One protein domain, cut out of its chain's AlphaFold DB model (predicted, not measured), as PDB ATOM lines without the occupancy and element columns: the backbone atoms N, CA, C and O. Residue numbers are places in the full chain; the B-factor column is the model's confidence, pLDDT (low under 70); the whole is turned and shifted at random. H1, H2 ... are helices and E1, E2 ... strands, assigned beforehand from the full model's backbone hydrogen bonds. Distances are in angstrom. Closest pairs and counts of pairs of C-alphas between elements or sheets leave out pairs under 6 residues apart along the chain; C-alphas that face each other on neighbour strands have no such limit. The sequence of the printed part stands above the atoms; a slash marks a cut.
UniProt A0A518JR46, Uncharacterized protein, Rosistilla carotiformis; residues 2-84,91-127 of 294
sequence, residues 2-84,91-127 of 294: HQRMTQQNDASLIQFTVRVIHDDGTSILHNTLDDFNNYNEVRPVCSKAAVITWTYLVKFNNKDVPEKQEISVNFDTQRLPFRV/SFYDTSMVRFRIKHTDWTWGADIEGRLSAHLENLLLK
ATOM      1  N   HIS A   2     342.269 341.484 330.684       46.31
ATOM      2  CA  HIS A   2     343.635 342.022 330.754       46.31
ATOM      3  C   HIS A   2     344.697 341.003 331.227       46.31
ATOM      4  O   HIS A   2     345.638 340.733 330.498       46.31
ATOM      5  N   GLN A   3     344.467 340.314 332.351       48.53
ATOM      6  CA  GLN A   3     345.434 339.393 332.978       48.53
ATOM      7  C   GLN A   3     345.900 338.201 332.108       48.53
ATOM      8  O   GLN A   3     346.991 337.693 332.329       48.53
ATOM      9  N   ARG A   4     345.106 337.743 331.126       55.06
ATOM     10  CA  ARG A   4     345.493 336.636 330.219       55.06
ATOM     11  C   ARG A   4     346.026 337.110 328.870       55.06
ATOM     12  O   ARG A   4     346.813 336.390 328.272       55.06
ATOM     13  N   MET A   5     345.629 338.301 328.409       54.44
ATOM     14  CA  MET A   5     346.236 338.905 327.217       54.44
ATOM     15  C   MET A   5     347.730 339.109 327.452       54.44
ATOM     16  O   MET A   5     348.516 338.639 326.643       54.44
ATOM     17  N   THR A   6     348.097 339.660 328.614       57.78
ATOM     18  CA  THR A   6     349.490 339.876 329.037       57.78
ATOM     19  C   THR A   6     350.291 338.576 329.199       57.78
ATOM     20  O   THR A   6     351.512 338.598 329.144       57.78
ATOM     21  N   GLN A   7     349.624 337.431 329.405       60.56
ATOM     22  CA  GLN A   7     350.288 336.127 329.555       60.56
ATOM     23  C   GLN A   7     350.617 335.448 328.219       60.56
ATOM     24  O   GLN A   7     351.463 334.560 328.197       60.56
ATOM     25  N   GLN A   8     349.947 335.822 327.123       62.47
ATOM     26  CA  GLN A   8     350.168 335.223 325.799       62.47
ATOM     27  C   GLN A   8     350.897 336.162 324.837       62.47
ATOM     28  O   GLN A   8     351.652 335.688 323.993       62.47
ATOM     29  N   ASN A   9     350.673 337.470 324.963       72.06
ATOM     30  CA  ASN A   9     351.323 338.509 324.173       72.06
ATOM     31  C   ASN A   9     351.574 339.734 325.062       72.06
ATOM     32  O   ASN A   9     350.802 340.013 325.980       72.06
ATOM     33  N   ASP A  10     352.618 340.506 324.773       85.12
ATOM     34  CA  ASP A  10     352.830 341.778 325.463       85.12
ATOM     35  C   ASP A  10     351.807 342.798 324.934       85.12
ATOM     36  O   ASP A  10     351.911 343.296 323.809       85.12
ATOM     37  N   ALA A  11     350.738 343.010 325.705       91.00
ATOM     38  CA  ALA A  11     349.604 343.844 325.337       91.00
ATOM     39  C   ALA A  11     349.456 345.003 326.325       91.00
ATOM     40  O   ALA A  11     349.202 344.795 327.515       91.00
ATOM     41  N   SER A  12     349.528 346.229 325.810       93.38
ATOM     42  CA  SER A  12     349.304 347.455 326.578       93.38
ATOM     43  C   SER A  12     348.015 348.144 326.129       93.38
ATOM     44  O   SER A  12     347.723 348.251 324.937       93.38
ATOM     45  N   LEU A  13     347.194 348.581 327.086       95.75
ATOM     46  CA  LEU A  13     346.010 349.393 326.802       95.75
ATOM     47  C   LEU A  13     346.470 350.835 326.566       95.75
ATOM     48  O   LEU A  13     346.931 351.481 327.502       95.75
ATOM     49  N   ILE A  14     346.346 351.332 325.333       96.69
ATOM     50  CA  ILE A  14     346.730 352.711 324.987       96.69
ATOM     51  C   ILE A  14     345.608 353.676 325.351       96.69
ATOM     52  O   ILE A  14     345.845 354.756 325.882       96.69
ATOM     53  N   GLN A  15     344.378 353.303 325.000       97.38
ATOM     54  CA  GLN A  15     343.238 354.196 325.105       97.38
ATOM     55  C   GLN A  15     341.979 353.407 325.427       97.38
ATOM     56  O   GLN A  15     341.680 352.381 324.813       97.38
ATOM     57  N   PHE A  16     341.219 353.936 326.372       97.88
ATOM     58  CA  PHE A  16     339.873 353.500 326.681       97.88
ATOM     59  C   PHE A  16     338.942 354.680 326.453       97.88
ATOM     60  O   PHE A  16     339.236 355.783 326.890       97.88
ATOM     61  N   THR A  17     337.831 354.478 325.757       98.31
ATOM     62  CA  THR A  17     336.815 355.525 325.633       98.31
ATOM     63  C   THR A  17     335.425 354.956 325.821       98.31
ATOM     64  O   THR A  17     335.136 353.849 325.366       98.31
ATOM     65  N   VAL A  18     334.555 355.723 326.472       98.38
ATOM     66  CA  VAL A  18     333.123 355.430 326.564       98.38
ATOM     67  C   VAL A  18     332.356 356.662 326.139       98.38
ATOM     68  O   VAL A  18     332.472 357.712 326.764       98.38
ATOM     69  N   ARG A  19     331.556 356.535 325.085       98.25
ATOM     70  CA  ARG A  19     330.602 357.558 324.669       98.25
ATOM     71  C   ARG A  19     329.203 357.141 325.092       98.25
ATOM     72  O   ARG A  19     328.661 356.186 324.540       98.25
ATOM     73  N   VAL A  20     328.609 357.879 326.021       97.88
ATOM     74  CA  VAL A  20     327.207 357.713 326.424       97.88
ATOM     75  C   VAL A  20     326.357 358.694 325.626       97.88
ATOM     76  O   VAL A  20     326.670 359.881 325.589       97.88
ATOM     77  N   ILE A  21     325.312 358.202 324.964       97.31
ATOM     78  CA  ILE A  21     324.372 358.993 324.160       97.31
ATOM     79  C   ILE A  21     323.030 359.018 324.885       97.31
ATOM     80  O   ILE A  21     322.489 357.965 325.245       97.31
ATOM     81  N   HIS A  22     322.495 360.216 325.084       97.12
ATOM     82  CA  HIS A  22     321.242 360.460 325.788       97.12
ATOM     83  C   HIS A  22     320.068 360.656 324.821       97.12
ATOM     84  O   HIS A  22     320.229 360.730 323.603       97.12
ATOM     85  N   ASP A  23     318.861 360.695 325.374       94.88
ATOM     86  CA  ASP A  23     317.608 360.916 324.655       94.88
ATOM     87  C   ASP A  23     317.423 362.343 324.134       94.88
ATOM     88  O   ASP A  23     316.748 362.527 323.125       94.88
ATOM     89  N   ASP A  24     318.066 363.328 324.759       95.56
ATOM     90  CA  ASP A  24     318.115 364.724 324.304       95.56
ATOM     91  C   ASP A  24     319.090 364.960 323.129       95.56
ATOM     92  O   ASP A  24     319.263 366.091 322.673       95.56
ATOM     93  N   GLY A  25     319.748 363.904 322.640       95.12
ATOM     94  CA  GLY A  25     320.759 363.974 321.584       95.12
ATOM     95  C   GLY A  25     322.145 364.406 322.070       95.12
ATOM     96  O   GLY A  25     323.084 364.427 321.271       95.12
ATOM     97  N   THR A  26     322.317 364.709 323.361       97.19
ATOM     98  CA  THR A  26     323.634 365.009 323.930       97.19
ATOM     99  C   THR A  26     324.450 363.738 324.130       97.19
ATOM    100  O   THR A  26     323.923 362.639 324.327       97.19
ATOM    101  N   SER A  27     325.776 363.880 324.104       97.62
ATOM    102  CA  SER A  27     326.687 362.773 324.379       97.62
ATOM    103  C   SER A  27     327.835 363.194 325.279       97.62
ATOM    104  O   SER A  27     328.378 364.282 325.099       97.62
ATOM    105  N   ILE A  28     328.235 362.307 326.186       97.81
ATOM    106  CA  ILE A  28     329.382 362.499 327.076       97.81
ATOM    107  C   ILE A  28     330.442 361.457 326.718       97.81
ATOM    108  O   ILE A  28     330.122 360.283 326.527       97.81
ATOM    109  N   LEU A  29     331.691 361.905 326.574       98.31
ATOM    110  CA  LEU A  29     332.843 361.063 326.268       98.31
ATOM    111  C   LEU A  29     333.754 360.976 327.495       98.31
ATOM    112  O   LEU A  29     334.299 361.986 327.931       98.31
ATOM    113  N   HIS A  30     333.959 359.764 327.994       98.25
ATOM    114  CA  HIS A  30     334.938 359.447 329.028       98.25
ATOM    115  C   HIS A  30     336.176 358.854 328.364       98.25
ATOM    116  O   HIS A  30     336.040 357.962 327.528       98.25
ATOM    117  N   ASN A  31     337.368 359.339 328.720       97.94
ATOM    118  CA  ASN A  31     338.644 358.884 328.144       97.94
ATOM    119  C   ASN A  31     339.406 357.912 329.056       97.94
ATOM    120  O   ASN A  31     340.474 357.422 328.692       97.94
ATOM    121  N   THR A  32     338.884 357.645 330.250       96.94
ATOM    122  CA  THR A  32     339.464 356.684 331.184       96.94
ATOM    123  C   THR A  32     338.366 355.834 331.814       96.94
ATOM    124  O   THR A  32     337.187 356.198 331.822       96.94
ATOM    125  N   LEU A  33     338.752 354.652 332.298       96.06
ATOM    126  CA  LEU A  33     337.829 353.758 332.996       96.06
ATOM    127  C   LEU A  33     337.392 354.354 334.335       96.06
ATOM    128  O   LEU A  33     336.251 354.163 334.739       96.06
ATOM    129  N   ASP A  34     338.282 355.092 334.993       97.31
ATOM    130  CA  ASP A  34     338.001 355.726 336.276       97.31
ATOM    131  C   ASP A  34     336.979 356.863 336.131       97.31
ATOM    132  O   ASP A  34     335.990 356.889 336.861       97.31
ATOM    133  N   ASP A  35     337.121 357.714 335.107       97.00
ATOM    134  CA  ASP A  35     336.130 358.759 334.801       97.00
ATOM    135  C   ASP A  35     334.741 358.167 334.541       97.00
ATOM    136  O   ASP A  35     333.727 358.769 334.886       97.00
ATOM    137  N   PHE A  36     334.688 356.996 333.899       97.31
ATOM    138  CA  PHE A  36     333.432 356.308 333.625       97.31
ATOM    139  C   PHE A  36     332.852 355.632 334.874       97.31
ATOM    140  O   PHE A  36     331.643 355.673 335.079       97.31
ATOM    141  N   ASN A  37     333.683 355.046 335.739       96.38
ATOM    142  CA  ASN A  37     333.226 354.446 336.997       96.38
ATOM    143  C   ASN A  37     332.685 355.496 337.979       96.38
ATOM    144  O   ASN A  37     331.756 355.209 338.729       96.38
ATOM    145  N   ASN A  38     333.252 356.704 337.954       97.00
ATOM    146  CA  ASN A  38     332.813 357.841 338.762       97.00
ATOM    147  C   ASN A  38     331.743 358.699 338.058       97.00
ATOM    148  O   ASN A  38     331.364 359.757 338.566       97.00
ATOM    149  N   TYR A  39     331.249 358.271 336.890       96.12
ATOM    150  CA  TYR A  39     330.228 359.000 336.149       96.12
ATOM    151  C   TYR A  39     328.889 358.981 336.891       96.12
ATOM    152  O   TYR A  39     328.307 357.927 337.143       96.12
ATOM    153  N   ASN A  40     328.374 360.174 337.184       95.69
ATOM    154  CA  ASN A  40     327.044 360.371 337.740       95.69
ATOM    155  C   ASN A  40     326.365 361.546 337.028       95.69
ATOM    156  O   ASN A  40     326.740 362.703 337.218       95.69
ATOM    157  N   GLU A  41     325.378 361.246 336.187       96.62
ATOM    158  CA  GLU A  41     324.615 362.267 335.466       96.62
ATOM    159  C   GLU A  41     323.611 362.949 336.403       96.62
ATOM    160  O   GLU A  41     322.745 362.304 337.001       96.62
ATOM    161  N   VAL A  42     323.723 364.273 336.505       96.00
ATOM    162  CA  VAL A  42     322.845 365.109 337.340       96.00
ATOM    163  C   VAL A  42     321.601 365.533 336.561       96.00
ATOM    164  O   VAL A  42     320.544 365.775 337.149       96.00
ATOM    165  N   ARG A  43     321.701 365.623 335.229       96.31
ATOM    166  CA  ARG A  43     320.578 366.015 334.378       96.31
ATOM    167  C   ARG A  43     319.514 364.911 334.347       96.31
ATOM    168  O   ARG A  43     319.847 363.724 334.369       96.31
ATOM    169  N   PRO A  44     318.222 365.261 334.238       96.88
ATOM    170  CA  PRO A  44     317.137 364.288 334.154       96.88
ATOM    171  C   PRO A  44     317.019 363.687 332.737       96.88
ATOM    172  O   PRO A  44     315.968 363.783 332.109       96.88
ATOM    173  N   VAL A  45     318.097 363.084 332.226       96.88
ATOM    174  CA  VAL A  45     318.193 362.514 330.867       96.88
ATOM    175  C   VAL A  45     318.329 360.992 330.900       96.88
ATOM    176  O   VAL A  45     318.920 360.424 331.825       96.88
ATOM    177  N   CYS A  46     317.796 360.309 329.885       96.25
ATOM    178  CA  CYS A  46     317.862 358.850 329.775       96.25
ATOM    179  C   CYS A  46     318.976 358.434 328.812       96.25
ATOM    180  O   CYS A  46     319.007 358.862 327.659       96.25
ATOM    181  N   SER A  47     319.862 357.532 329.230       96.44
ATOM    182  CA  SER A  47     320.846 356.929 328.322       96.44
ATOM    183  C   SER A  47     320.174 355.995 327.318       96.44
ATOM    184  O   SER A  47     319.491 355.043 327.700       96.44
ATOM    185  N   LYS A  48     320.404 356.249 326.026       94.56
ATOM    186  CA  LYS A  48     319.851 355.479 324.902       94.56
ATOM    187  C   LYS A  48     320.872 354.577 324.232       94.56
ATOM    188  O   LYS A  48     320.517 353.473 323.819       94.56
ATOM    189  N   ALA A  49     322.124 355.007 324.158       96.38
ATOM    190  CA  ALA A  49     323.193 354.179 323.630       96.38
ATOM    191  C   ALA A  49     324.499 354.391 324.397       96.38
ATOM    192  O   ALA A  49     324.718 355.435 325.013       96.38
ATOM    193  N   ALA A  50     325.366 353.386 324.363       97.38
ATOM    194  CA  ALA A  50     326.710 353.463 324.912       97.38
ATOM    195  C   ALA A  50     327.687 352.792 323.948       97.38
ATOM    196  O   ALA A  50     327.511 351.630 323.584       97.38
ATOM    197  N   VAL A  51     328.724 353.521 323.546       97.94
ATOM    198  CA  VAL A  51     329.801 353.003 322.701       97.94
ATOM    199  C   VAL A  51     331.065 352.934 323.537       97.94
ATOM    200  O   VAL A  51     331.600 353.964 323.937       97.94
ATOM    201  N   ILE A  52     331.530 351.721 323.806       98.12
ATOM    202  CA  ILE A  52     332.765 351.453 324.535       98.12
ATOM    203  C   ILE A  52     333.830 351.052 323.524       98.12
ATOM    204  O   ILE A  52     333.600 350.158 322.708       98.12
ATOM    205  N   THR A  53     334.995 351.686 323.575       98.38
ATOM    206  CA  THR A  53     336.113 351.386 322.685       98.38
ATOM    207  C   THR A  53     337.391 351.199 323.487       98.38
ATOM    208  O   THR A  53     337.820 352.091 324.218       98.38
ATOM    209  N   TRP A  54     338.029 350.047 323.304       98.12
ATOM    210  CA  TRP A  54     339.367 349.752 323.801       98.12
ATOM    211  C   TRP A  54     340.348 349.740 322.635       98.12
ATOM    212  O   TRP A  54     340.111 349.085 321.622       98.12
ATOM    213  N   THR A  55     341.468 350.432 322.797       97.88
ATOM    214  CA  THR A  55     342.582 350.425 321.851       97.88
ATOM    215  C   THR A  55     343.811 349.855 322.537       97.88
ATOM    216  O   THR A  55     344.309 350.431 323.506       97.88
ATOM    217  N   TYR A  56     344.312 348.742 322.016       96.50
ATOM    218  CA  TYR A  56     345.488 348.048 322.526       96.50
ATOM    219  C   TYR A  56     346.659 348.171 321.555       96.50
ATOM    220  O   TYR A  56     346.463 348.202 320.341       96.50
ATOM    221  N   LEU A  57     347.876 348.194 322.090       97.19
ATOM    222  CA  LEU A  57     349.104 347.939 321.346       97.19
ATOM    223  C   LEU A  57     349.562 346.530 321.713       97.19
ATOM    224  O   LEU A  57     349.864 346.270 322.878       97.19
ATOM    225  N   VAL A  58     349.556 345.616 320.746       95.62
ATOM    226  CA  VAL A  58     349.868 344.201 320.981       95.62
ATOM    227  C   VAL A  58     351.136 343.836 320.222       95.62
ATOM    228  O   VAL A  58     351.190 343.990 319.001       95.62
ATOM    229  N   LYS A  59     352.157 343.350 320.933       95.44
ATOM    230  CA  LYS A  59     353.356 342.768 320.324       95.44
ATOM    231  C   LYS A  59     353.160 341.265 320.154       95.44
ATOM    232  O   LYS A  59     353.158 340.522 321.132       95.44
ATOM    233  N   PHE A  60     352.987 340.830 318.911       93.62
ATOM    234  CA  PHE A  60     352.905 339.410 318.572       93.62
ATOM    235  C   PHE A  60     354.306 338.799 318.498       93.62
ATOM    236  O   PHE A  60     355.227 339.439 317.999       93.62
ATOM    237  N   ASN A  61     354.467 337.544 318.925       90.75
ATOM    238  CA  ASN A  61     355.779 336.875 318.984       90.75
ATOM    239  C   ASN A  61     356.530 336.832 317.638       90.75
ATOM    240  O   ASN A  61     357.755 336.817 317.624       90.75
ATOM    241  N   ASN A  62     355.801 336.844 316.518       90.88
ATOM    242  CA  ASN A  62     356.367 336.780 315.166       90.88
ATOM    243  C   ASN A  62     356.570 338.165 314.522       90.88
ATOM    244  O   ASN A  62     356.788 338.243 313.314       90.88
ATOM    245  N   LYS A  63     356.421 339.257 315.283       93.06
ATOM    246  CA  LYS A  63     356.519 340.627 314.770       93.06
ATOM    247  C   LYS A  63     357.420 341.477 315.661       93.06
ATOM    248  O   LYS A  63     357.256 341.522 316.878       93.06
ATOM    249  N   ASP A  64     358.340 342.203 315.036       95.25
ATOM    250  CA  ASP A  64     359.277 343.074 315.756       95.25
ATOM    251  C   ASP A  64     358.589 344.319 316.325       95.25
ATOM    252  O   ASP A  64     358.936 344.804 317.407       95.25
ATOM    253  N   VAL A  65     357.585 344.815 315.599       96.75
ATOM    254  CA  VAL A  65     356.868 346.054 315.895       96.75
ATOM    255  C   VAL A  65     355.485 345.714 316.446       96.75
ATOM    256  O   VAL A  65     354.802 344.854 315.880       96.75
ATOM    257  N   PRO A  66     355.038 346.360 317.534       96.75
ATOM    258  CA  PRO A  66     353.719 346.088 318.064       96.75
ATOM    259  C   PRO A  66     352.635 346.764 317.213       96.75
ATOM    260  O   PRO A  66     352.838 347.829 316.630       96.75
ATOM    261  N   GLU A  67     351.461 346.143 317.148       97.12
ATOM    262  CA  GLU A  67     350.383 346.538 316.241       97.12
ATOM    263  C   GLU A  67     349.143 347.002 317.003       97.12
ATOM    264  O   GLU A  67     348.745 346.415 318.014       97.12
ATOM    265  N   LYS A  68     348.499 348.056 316.490       97.44
ATOM    266  CA  LYS A  68     347.286 348.632 317.073       97.44
ATOM    267  C   LYS A  68     346.079 347.727 316.817       97.44
ATOM    268  O   LYS A  68     345.721 347.490 315.666       97.44
ATOM    269  N   GLN A  69     345.406 347.321 317.886       97.50
ATOM    270  CA  GLN A  69     344.144 346.584 317.851       97.50
ATOM    271  C   GLN A  69     343.029 347.440 318.461       97.50
ATOM    272  O   GLN A  69     343.261 348.166 319.430       97.50
ATOM    273  N   GLU A  70     341.813 347.357 317.925       98.12
ATOM    274  CA  GLU A  70     340.672 348.149 318.401       98.12
ATOM    275  C   GLU A  70     339.448 347.255 318.591       98.12
ATOM    276  O   GLU A  70     339.017 346.553 317.676       98.12
ATOM    277  N   ILE A  71     338.864 347.305 319.783       98.00
ATOM    278  CA  ILE A  71     337.638 346.597 320.137       98.00
ATOM    279  C   ILE A  71     336.589 347.659 320.430       98.00
ATOM    280  O   ILE A  71     336.793 348.496 321.303       98.00
ATOM    281  N   SER A  72     335.462 347.623 319.730       98.19
ATOM    282  CA  SER A  72     334.335 348.522 319.960       98.19
ATOM    283  C   SER A  72     333.090 347.711 320.284       98.19
ATOM    284  O   SER A  72     332.742 346.810 319.532       98.19
ATOM    285  N   VAL A  73     332.394 348.055 321.362       97.81
ATOM    286  CA  VAL A  73     331.092 347.497 321.741       97.81
ATOM    287  C   VAL A  73     330.080 348.632 321.746       97.81
ATOM    288  O   VAL A  73     330.279 349.645 322.406       97.81
ATOM    289  N   ASN A  74     329.004 348.470 320.992       96.81
ATOM    290  CA  ASN A  74     327.900 349.403 320.883       96.81
ATOM    291  C   ASN A  74     326.649 348.767 321.494       96.81
ATOM    292  O   ASN A  74     326.148 347.758 320.990       96.81
ATOM    293  N   PHE A  75     326.160 349.368 322.570       95.81
ATOM    294  CA  PHE A  75     324.867 349.075 323.161       95.81
ATOM    295  C   PHE A  75     323.858 350.080 322.631       95.81
ATOM    296  O   PHE A  75     323.995 351.273 322.896       95.81
ATOM    297  N   ASP A  76     322.836 349.599 321.934       93.38
ATOM    298  CA  ASP A  76     321.764 350.437 321.414       93.38
ATOM    299  C   ASP A  76     320.417 349.971 321.970       93.38
ATOM    300  O   ASP A  76     320.006 348.822 321.777       93.38
ATOM    301  N   THR A  77     319.745 350.860 322.701       91.19
ATOM    302  CA  THR A  77     318.402 350.614 323.248       91.19
ATOM    303  C   THR A  77     317.306 351.309 322.454       91.19
ATOM    304  O   THR A  77     316.129 351.145 322.786       91.19
ATOM    305  N   GLN A  78     317.653 352.077 321.414       81.50
ATOM    306  CA  GLN A  78     316.647 352.727 320.591       81.50
ATOM    307  C   GLN A  78     315.887 351.684 319.777       81.50
ATOM    308  O   GLN A  78     316.448 350.886 319.028       81.50
ATOM    309  N   ARG A  79     314.568 351.719 319.933       68.56
ATOM    310  CA  ARG A  79     313.636 351.098 319.005       68.56
ATOM    311  C   ARG A  79     313.466 352.043 317.834       68.56
ATOM    312  O   ARG A  79     313.048 353.183 318.034       68.56
ATOM    313  N   LEU A  80     313.831 351.601 316.635       59.25
ATOM    314  CA  LEU A  80     313.486 352.350 315.436       59.25
ATOM    315  C   LEU A  80     311.974 352.202 315.245       59.25
ATOM    316  O   LEU A  80     311.507 351.075 315.090       59.25
ATOM    317  N   PRO A  81     311.193 353.297 315.238       49.91
ATOM    318  CA  PRO A  81     309.750 353.235 315.052       49.91
ATOM    319  C   PRO A  81     309.426 352.962 313.576       49.91
ATOM    320  O   PRO A  81     308.840 353.794 312.888       49.91
ATOM    321  N   PHE A  82     309.844 351.816 313.043       50.81
ATOM    322  CA  PHE A  82     309.547 351.436 311.669       50.81
ATOM    323  C   PHE A  82     308.238 350.646 311.643       50.81
ATOM    324  O   PHE A  82     308.206 349.419 311.618       50.81
ATOM    325  N   ARG A  83     307.127 351.388 311.703       47.06
ATOM    326  CA  ARG A  83     305.764 350.850 311.667       47.06
ATOM    327  C   ARG A  83     305.359 350.608 310.217       47.06
ATOM    328  O   ARG A  83     304.694 351.427 309.591       47.06
ATOM    329  N   VAL A  84     305.822 349.505 309.651       54.22
ATOM    330  CA  VAL A  84     305.370 349.073 308.325       54.22
ATOM    331  C   VAL A  84     303.984 348.426 308.476       54.22
ATOM    332  O   VAL A  84     303.730 347.794 309.502       54.22
ATOM    333  N   SER A  91     308.289 342.405 311.002       45.22
ATOM    334  CA  SER A  91     309.038 343.218 311.952       45.22
ATOM    335  C   SER A  91     310.376 342.545 312.297       45.22
ATOM    336  O   SER A  91     310.446 341.649 313.133       45.22
ATOM    337  N   PHE A  92     311.446 342.915 311.586       46.97
ATOM    338  CA  PHE A  92     312.808 342.418 311.836       46.97
ATOM    339  C   PHE A  92     313.721 343.465 312.498       46.97
ATOM    340  O   PHE A  92     314.872 343.155 312.785       46.97
ATOM    341  N   TYR A  93     313.238 344.685 312.771       48.03
ATOM    342  CA  TYR A  93     314.110 345.806 313.167       48.03
ATOM    343  C   TYR A  93     313.727 346.537 314.462       48.03
ATOM    344  O   TYR A  93     314.289 347.596 314.732       48.03
ATOM    345  N   ASP A  94     312.849 345.975 315.300       55.56
ATOM    346  CA  ASP A  94     312.384 346.649 316.530       55.56
ATOM    347  C   ASP A  94     313.075 346.176 317.828       55.56
ATOM    348  O   ASP A  94     312.549 346.288 318.939       55.56
ATOM    349  N   THR A  95     314.275 345.604 317.714       65.06
ATOM    350  CA  THR A  95     315.022 345.109 318.876       65.06
ATOM    351  C   THR A  95     316.270 345.929 319.135       65.06
ATOM    352  O   THR A  95     317.141 346.052 318.276       65.06
ATOM    353  N   SER A  96     316.387 346.400 320.378       83.25
ATOM    354  CA  SER A  96     317.659 346.791 320.982       83.25
ATOM    355  C   SER A  96     318.724 345.740 320.685       83.25
ATOM    356  O   SER A  96     318.460 344.543 320.848       83.25
ATOM    357  N   MET A  97     319.914 346.170 320.296       89.00
ATOM    358  CA  MET A  97     320.979 345.258 319.903       89.00
ATOM    359  C   MET A  97     322.294 345.645 320.561       89.00
ATOM    360  O   MET A  97     322.623 346.824 320.702       89.00
ATOM    361  N   VAL A  98     323.065 344.626 320.927       93.19
ATOM    362  CA  VAL A  98     324.469 344.785 321.289       93.19
ATOM    363  C   VAL A  98     325.286 344.337 320.091       93.19
ATOM    364  O   VAL A  98     325.179 343.195 319.652       93.19
ATOM    365  N   ARG A  99     326.076 345.250 319.535       94.69
ATOM    366  CA  ARG A  99     326.985 344.970 318.421       94.69
ATOM    367  C   ARG A  99     328.401 345.179 318.900       94.69
ATOM    368  O   ARG A  99     328.676 346.180 319.545       94.69
ATOM    369  N   PHE A 100     329.313 344.291 318.546       96.75
ATOM    370  CA  PHE A 100     330.729 344.536 318.764       96.75
ATOM    371  C   PHE A 100     331.510 344.364 317.468       96.75
ATOM    372  O   PHE A 100     331.087 343.670 316.547       96.75
ATOM    373  N   ARG A 101     332.636 345.066 317.377       97.25
ATOM    374  CA  ARG A 101     333.543 345.059 316.235       97.25
ATOM    375  C   ARG A 101     334.967 344.975 316.754       97.25
ATOM    376  O   ARG A 101     335.367 345.792 317.577       97.25
ATOM    377  N   ILE A 102     335.725 344.022 316.229       97.56
ATOM    378  CA  ILE A 102     337.133 343.821 316.568       97.56
ATOM    379  C   ILE A 102     337.946 344.089 315.305       97.56
ATOM    380  O   ILE A 102     337.948 343.285 314.373       97.56
ATOM    381  N   LYS A 103     338.617 345.239 315.247       97.94
ATOM    382  CA  LYS A 103     339.632 345.502 314.225       97.94
ATOM    383  C   LYS A 103     340.926 344.871 314.709       97.94
ATOM    384  O   LYS A 103     341.482 345.310 315.718       97.94
ATOM    385  N   HIS A 104     341.359 343.844 313.992       96.56
ATOM    386  CA  HIS A 104     342.539 343.082 314.342       96.56
ATOM    387  C   HIS A 104     343.462 342.863 313.149       96.56
ATOM    388  O   HIS A 104     343.021 342.909 312.000       96.56
ATOM    389  N   THR A 105     344.736 342.619 313.434       95.75
ATOM    390  CA  THR A 105     345.747 342.233 312.437       95.75
ATOM    391  C   THR A 105     346.085 340.745 312.491       95.75
ATOM    392  O   THR A 105     346.443 340.176 311.463       95.75
ATOM    393  N   ASP A 106     345.950 340.106 313.658       94.62
ATOM    394  CA  ASP A 106     346.122 338.661 313.840       94.62
ATOM    395  C   ASP A 106     344.771 337.969 314.065       94.62
ATOM    396  O   ASP A 106     344.021 338.313 314.985       94.62
ATOM    397  N   TRP A 107     344.460 336.991 313.211       93.94
ATOM    398  CA  TRP A 107     343.177 336.286 313.224       93.94
ATOM    399  C   TRP A 107     342.962 335.460 314.498       93.94
ATOM    400  O   TRP A 107     341.862 335.461 315.050       93.94
ATOM    401  N   THR A 108     344.003 334.784 314.998       92.69
ATOM    402  CA  THR A 108     343.882 333.923 316.186       92.69
ATOM    403  C   THR A 108     343.592 334.744 317.438       92.69
ATOM    404  O   THR A 108     342.745 334.366 318.250       92.69
ATOM    405  N   TRP A 109     344.225 335.913 317.551       92.69
ATOM    406  CA  TRP A 109     343.931 336.878 318.605       92.69
ATOM    407  C   TRP A 109     342.495 337.398 318.502       92.69
ATOM    408  O   TRP A 109     341.766 337.389 319.495       92.69
ATOM    409  N   GLY A 110     342.065 337.803 317.301       95.25
ATOM    410  CA  GLY A 110     340.704 338.285 317.061       95.25
ATOM    411  C   GLY A 110     339.638 337.273 317.494       95.25
ATOM    412  O   GLY A 110     338.719 337.637 318.229       95.25
ATOM    413  N   ALA A 111     339.814 336.003 317.115       95.88
ATOM    414  CA  ALA A 111     338.893 334.915 317.444       95.88
ATOM    415  C   ALA A 111     338.805 334.620 318.958       95.88
ATOM    416  O   ALA A 111     337.709 334.399 319.478       95.88
ATOM    417  N   ASP A 112     339.922 334.658 319.701       95.19
ATOM    418  CA  ASP A 112     339.899 334.478 321.168       95.19
ATOM    419  C   ASP A 112     339.153 335.625 321.870       95.19
ATOM    420  O   ASP A 112     338.359 335.398 322.793       95.19
ATOM    421  N   ILE A 113     339.362 336.866 321.419       94.38
ATOM    422  CA  ILE A 113     338.675 338.032 321.989       94.38
ATOM    423  C   ILE A 113     337.186 337.993 321.683       94.38
ATOM    424  O   ILE A 113     336.383 338.249 322.583       94.38
ATOM    425  N   GLU A 114     336.814 337.623 320.460       96.38
ATOM    426  CA  GLU A 114     335.425 337.425 320.058       96.38
ATOM    427  C   GLU A 114     334.721 336.393 320.944       96.38
ATOM    428  O   GLU A 114     333.666 336.697 321.503       96.38
ATOM    429  N   GLY A 115     335.313 335.209 321.140       96.06
ATOM    430  CA  GLY A 115     334.709 334.150 321.952       96.06
ATOM    431  C   GLY A 115     334.478 334.578 323.404       96.06
ATOM    432  O   GLY A 115     333.405 334.357 323.969       96.06
ATOM    433  N   ARG A 116     335.453 335.263 324.013       94.12
ATOM    434  CA  ARG A 116     335.338 335.744 325.403       94.12
ATOM    435  C   ARG A 116     334.342 336.883 325.549       94.12
ATOM    436  O   ARG A 116     333.589 336.907 326.523       94.12
ATOM    437  N   LEU A 117     334.369 337.831 324.615       95.62
ATOM    438  CA  LEU A 117     333.472 338.977 324.629       95.62
ATOM    439  C   LEU A 117     332.029 338.522 324.414       95.62
ATOM    440  O   LEU A 117     331.163 338.925 325.182       95.62
ATOM    441  N   SER A 118     331.794 337.618 323.462       95.81
ATOM    442  CA  SER A 118     330.477 337.021 323.217       95.81
ATOM    443  C   SER A 118     329.950 336.314 324.463       95.81
ATOM    444  O   SER A 118     328.862 336.637 324.928       95.81
ATOM    445  N   ALA A 119     330.760 335.458 325.099       95.38
ATOM    446  CA  ALA A 119     330.366 334.774 326.330       95.38
ATOM    447  C   ALA A 119     330.053 335.744 327.489       95.38
ATOM    448  O   ALA A 119     329.136 335.506 328.276       95.38
ATOM    449  N   HIS A 120     330.798 336.849 327.622       94.44
ATOM    450  CA  HIS A 120     330.498 337.872 328.633       94.44
ATOM    451  C   HIS A 120     329.218 338.646 328.309       94.44
ATOM    452  O   HIS A 120     328.399 338.860 329.202       94.44
ATOM    453  N   LEU A 121     329.022 339.040 327.049       94.06
ATOM    454  CA  LEU A 121     327.824 339.754 326.614       94.06
ATOM    455  C   LEU A 121     326.568 338.887 326.772       94.06
ATOM    456  O   LEU A 121     325.567 339.374 327.287       94.06
ATOM    457  N   GLU A 122     326.627 337.599 326.437       92.69
ATOM    458  CA  GLU A 122     325.514 336.661 326.636       92.69
ATOM    459  C   GLU A 122     325.103 336.512 328.105       92.69
ATOM    460  O   GLU A 122     323.921 336.333 328.396       92.69
ATOM    461  N   ASN A 123     326.059 336.601 329.033       92.56
ATOM    462  CA  ASN A 123     325.782 336.548 330.469       92.56
ATOM    463  C   ASN A 123     325.236 337.872 331.025       92.56
ATOM    464  O   ASN A 123     324.547 337.866 332.044       92.56
ATOM    465  N   LEU A 124     325.533 339.001 330.374       90.88
ATOM    466  CA  LEU A 124     324.970 340.309 330.727       90.88
ATOM    467  C   LEU A 124     323.530 340.475 330.228       90.88
ATOM    468  O   LEU A 124     322.752 341.225 330.823       90.88
ATOM    469  N   LEU A 125     323.169 339.795 329.140       90.19
ATOM    470  CA  LEU A 125     321.831 339.852 328.567       90.19
ATOM    471  C   LEU A 125     320.857 338.978 329.366       90.19
ATOM    472  O   LEU A 125     321.092 337.798 329.627       90.19
ATOM    473  N   LEU A 126     319.714 339.558 329.731       88.19
ATOM    474  CA  LEU A 126     318.638 338.815 330.378       88.19
ATOM    475  C   LEU A 126     318.058 337.796 329.393       88.19
ATOM    476  O   LEU A 126     317.504 338.163 328.356       88.19
ATOM    477  N   LYS A 127     318.159 336.510 329.736       88.44
ATOM    478  CA  LYS A 127     317.587 335.433 328.927       88.44
ATOM    479  C   LYS A 127     316.065 335.452 329.047       88.44
ATOM    480  O   LYS A 127     315.507 335.285 330.131       88.44
TER     481      LYS A 127
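AT A GLANCE: This is residues 2 to 84 and 91 to 127 of the 294 residues of an uncharacterized protein of Rosistilla carotiformis (UniProt A0A518JR46). A long, twisted wall of five strands has the helix H3 lying along one face, over E4 and E5, while the short helix H2 packs on that same face towards the opposite edge, beside E2 and E1; the other face is bare. A third helix, H1, only grazes the sheet at one end of E1. The printed part has 120 residues, with three named helices and five named strands in the order H1, E1, E2, H2, E3, E4, E5, H3; the class is mixed, helices and strands. The sheet runs E2, E1, E3, E4, E5 and is antiparallel throughout. The whole is loose, with a radius of gyration of the C-alphas of 17.0 A and spans of 52 by 36 by 23 A.

HOW THE PARTS SIT: The inner strands E1, residues 10 to 22, and E3, residues 47 to 59, are antiparallel at 168 degrees, with N 17 and O 53 2.8 A apart, within hydrogen-bond range. On the other side of E1 is the edge strand E2, residues 27 to 30, its partner in a hairpin, with N 20 and O 28 at 2.9 A. E3 forms a hairpin with E4, residues 67 to 76, where N 54 and O 71 are 2.8 A apart. E4 is antiparallel to the edge strand E5, residues 97 to 103, with N 74 and O 99 at 2.7 A. H3, residues 107 to 124, is on the sheet at a height of 9.4 A, over E4 and only just over E5, on which 3 of its C-alphas fall; it runs along the strands, at 25 degrees to E4 on the local plane. The closest C-alphas of H3 and E5 are those of Gly 110 and Ile 102, 6.6 A apart. H2, residues 33 to 37, is on the same face at a height of 8.5 A, only just over none of the strands, with 2 C-alphas falling on E2 and 2 on E1; its closest C-alphas to E2 are those of Phe 36 and His 30, at 5.8 A. E2, H2 and E3 make a split strand-helix-strand unit, two strands running the same way with E1 between them, and its crossover is right-handed. H1, residues 2 to 8, only grazes the sheet, and the C-alphas of Met 5 and Ala 11 are its closest to E1, 6.3 A apart. H2 and H3 are apart. Every O i to N i+4 pair is within hydrogen-bond range in H2 and H3, against 2 of 3 in H1.

IN THESE COORDINATES: H1 begins at C-alpha 2, (343.635, 342.022, 330.754). E1 spans 36.7 A, E3 36.4 A, E4 29.3 A and E5 19.5 A. H3 is 25.6 A long and ends at C-alpha 124, (324.970, 340.309, 330.727).

THE WHOLE: The C-alphas of Asp 64 and Val 84, the two farthest apart, are 54.7 A apart. Residues 85 to 90 are not printed, and C-alphas 84 and 91 are 7.8 A apart across this cut, which lies in the link from E4 to E5. Of the links that are printed whole, those from H2 to E3 and from E3 to E4 are short, and the others are tight. The mean pLDDT of the printed part is 89.0, with residues 2 to 8, 79 to 84 and 91 to 95 under 70.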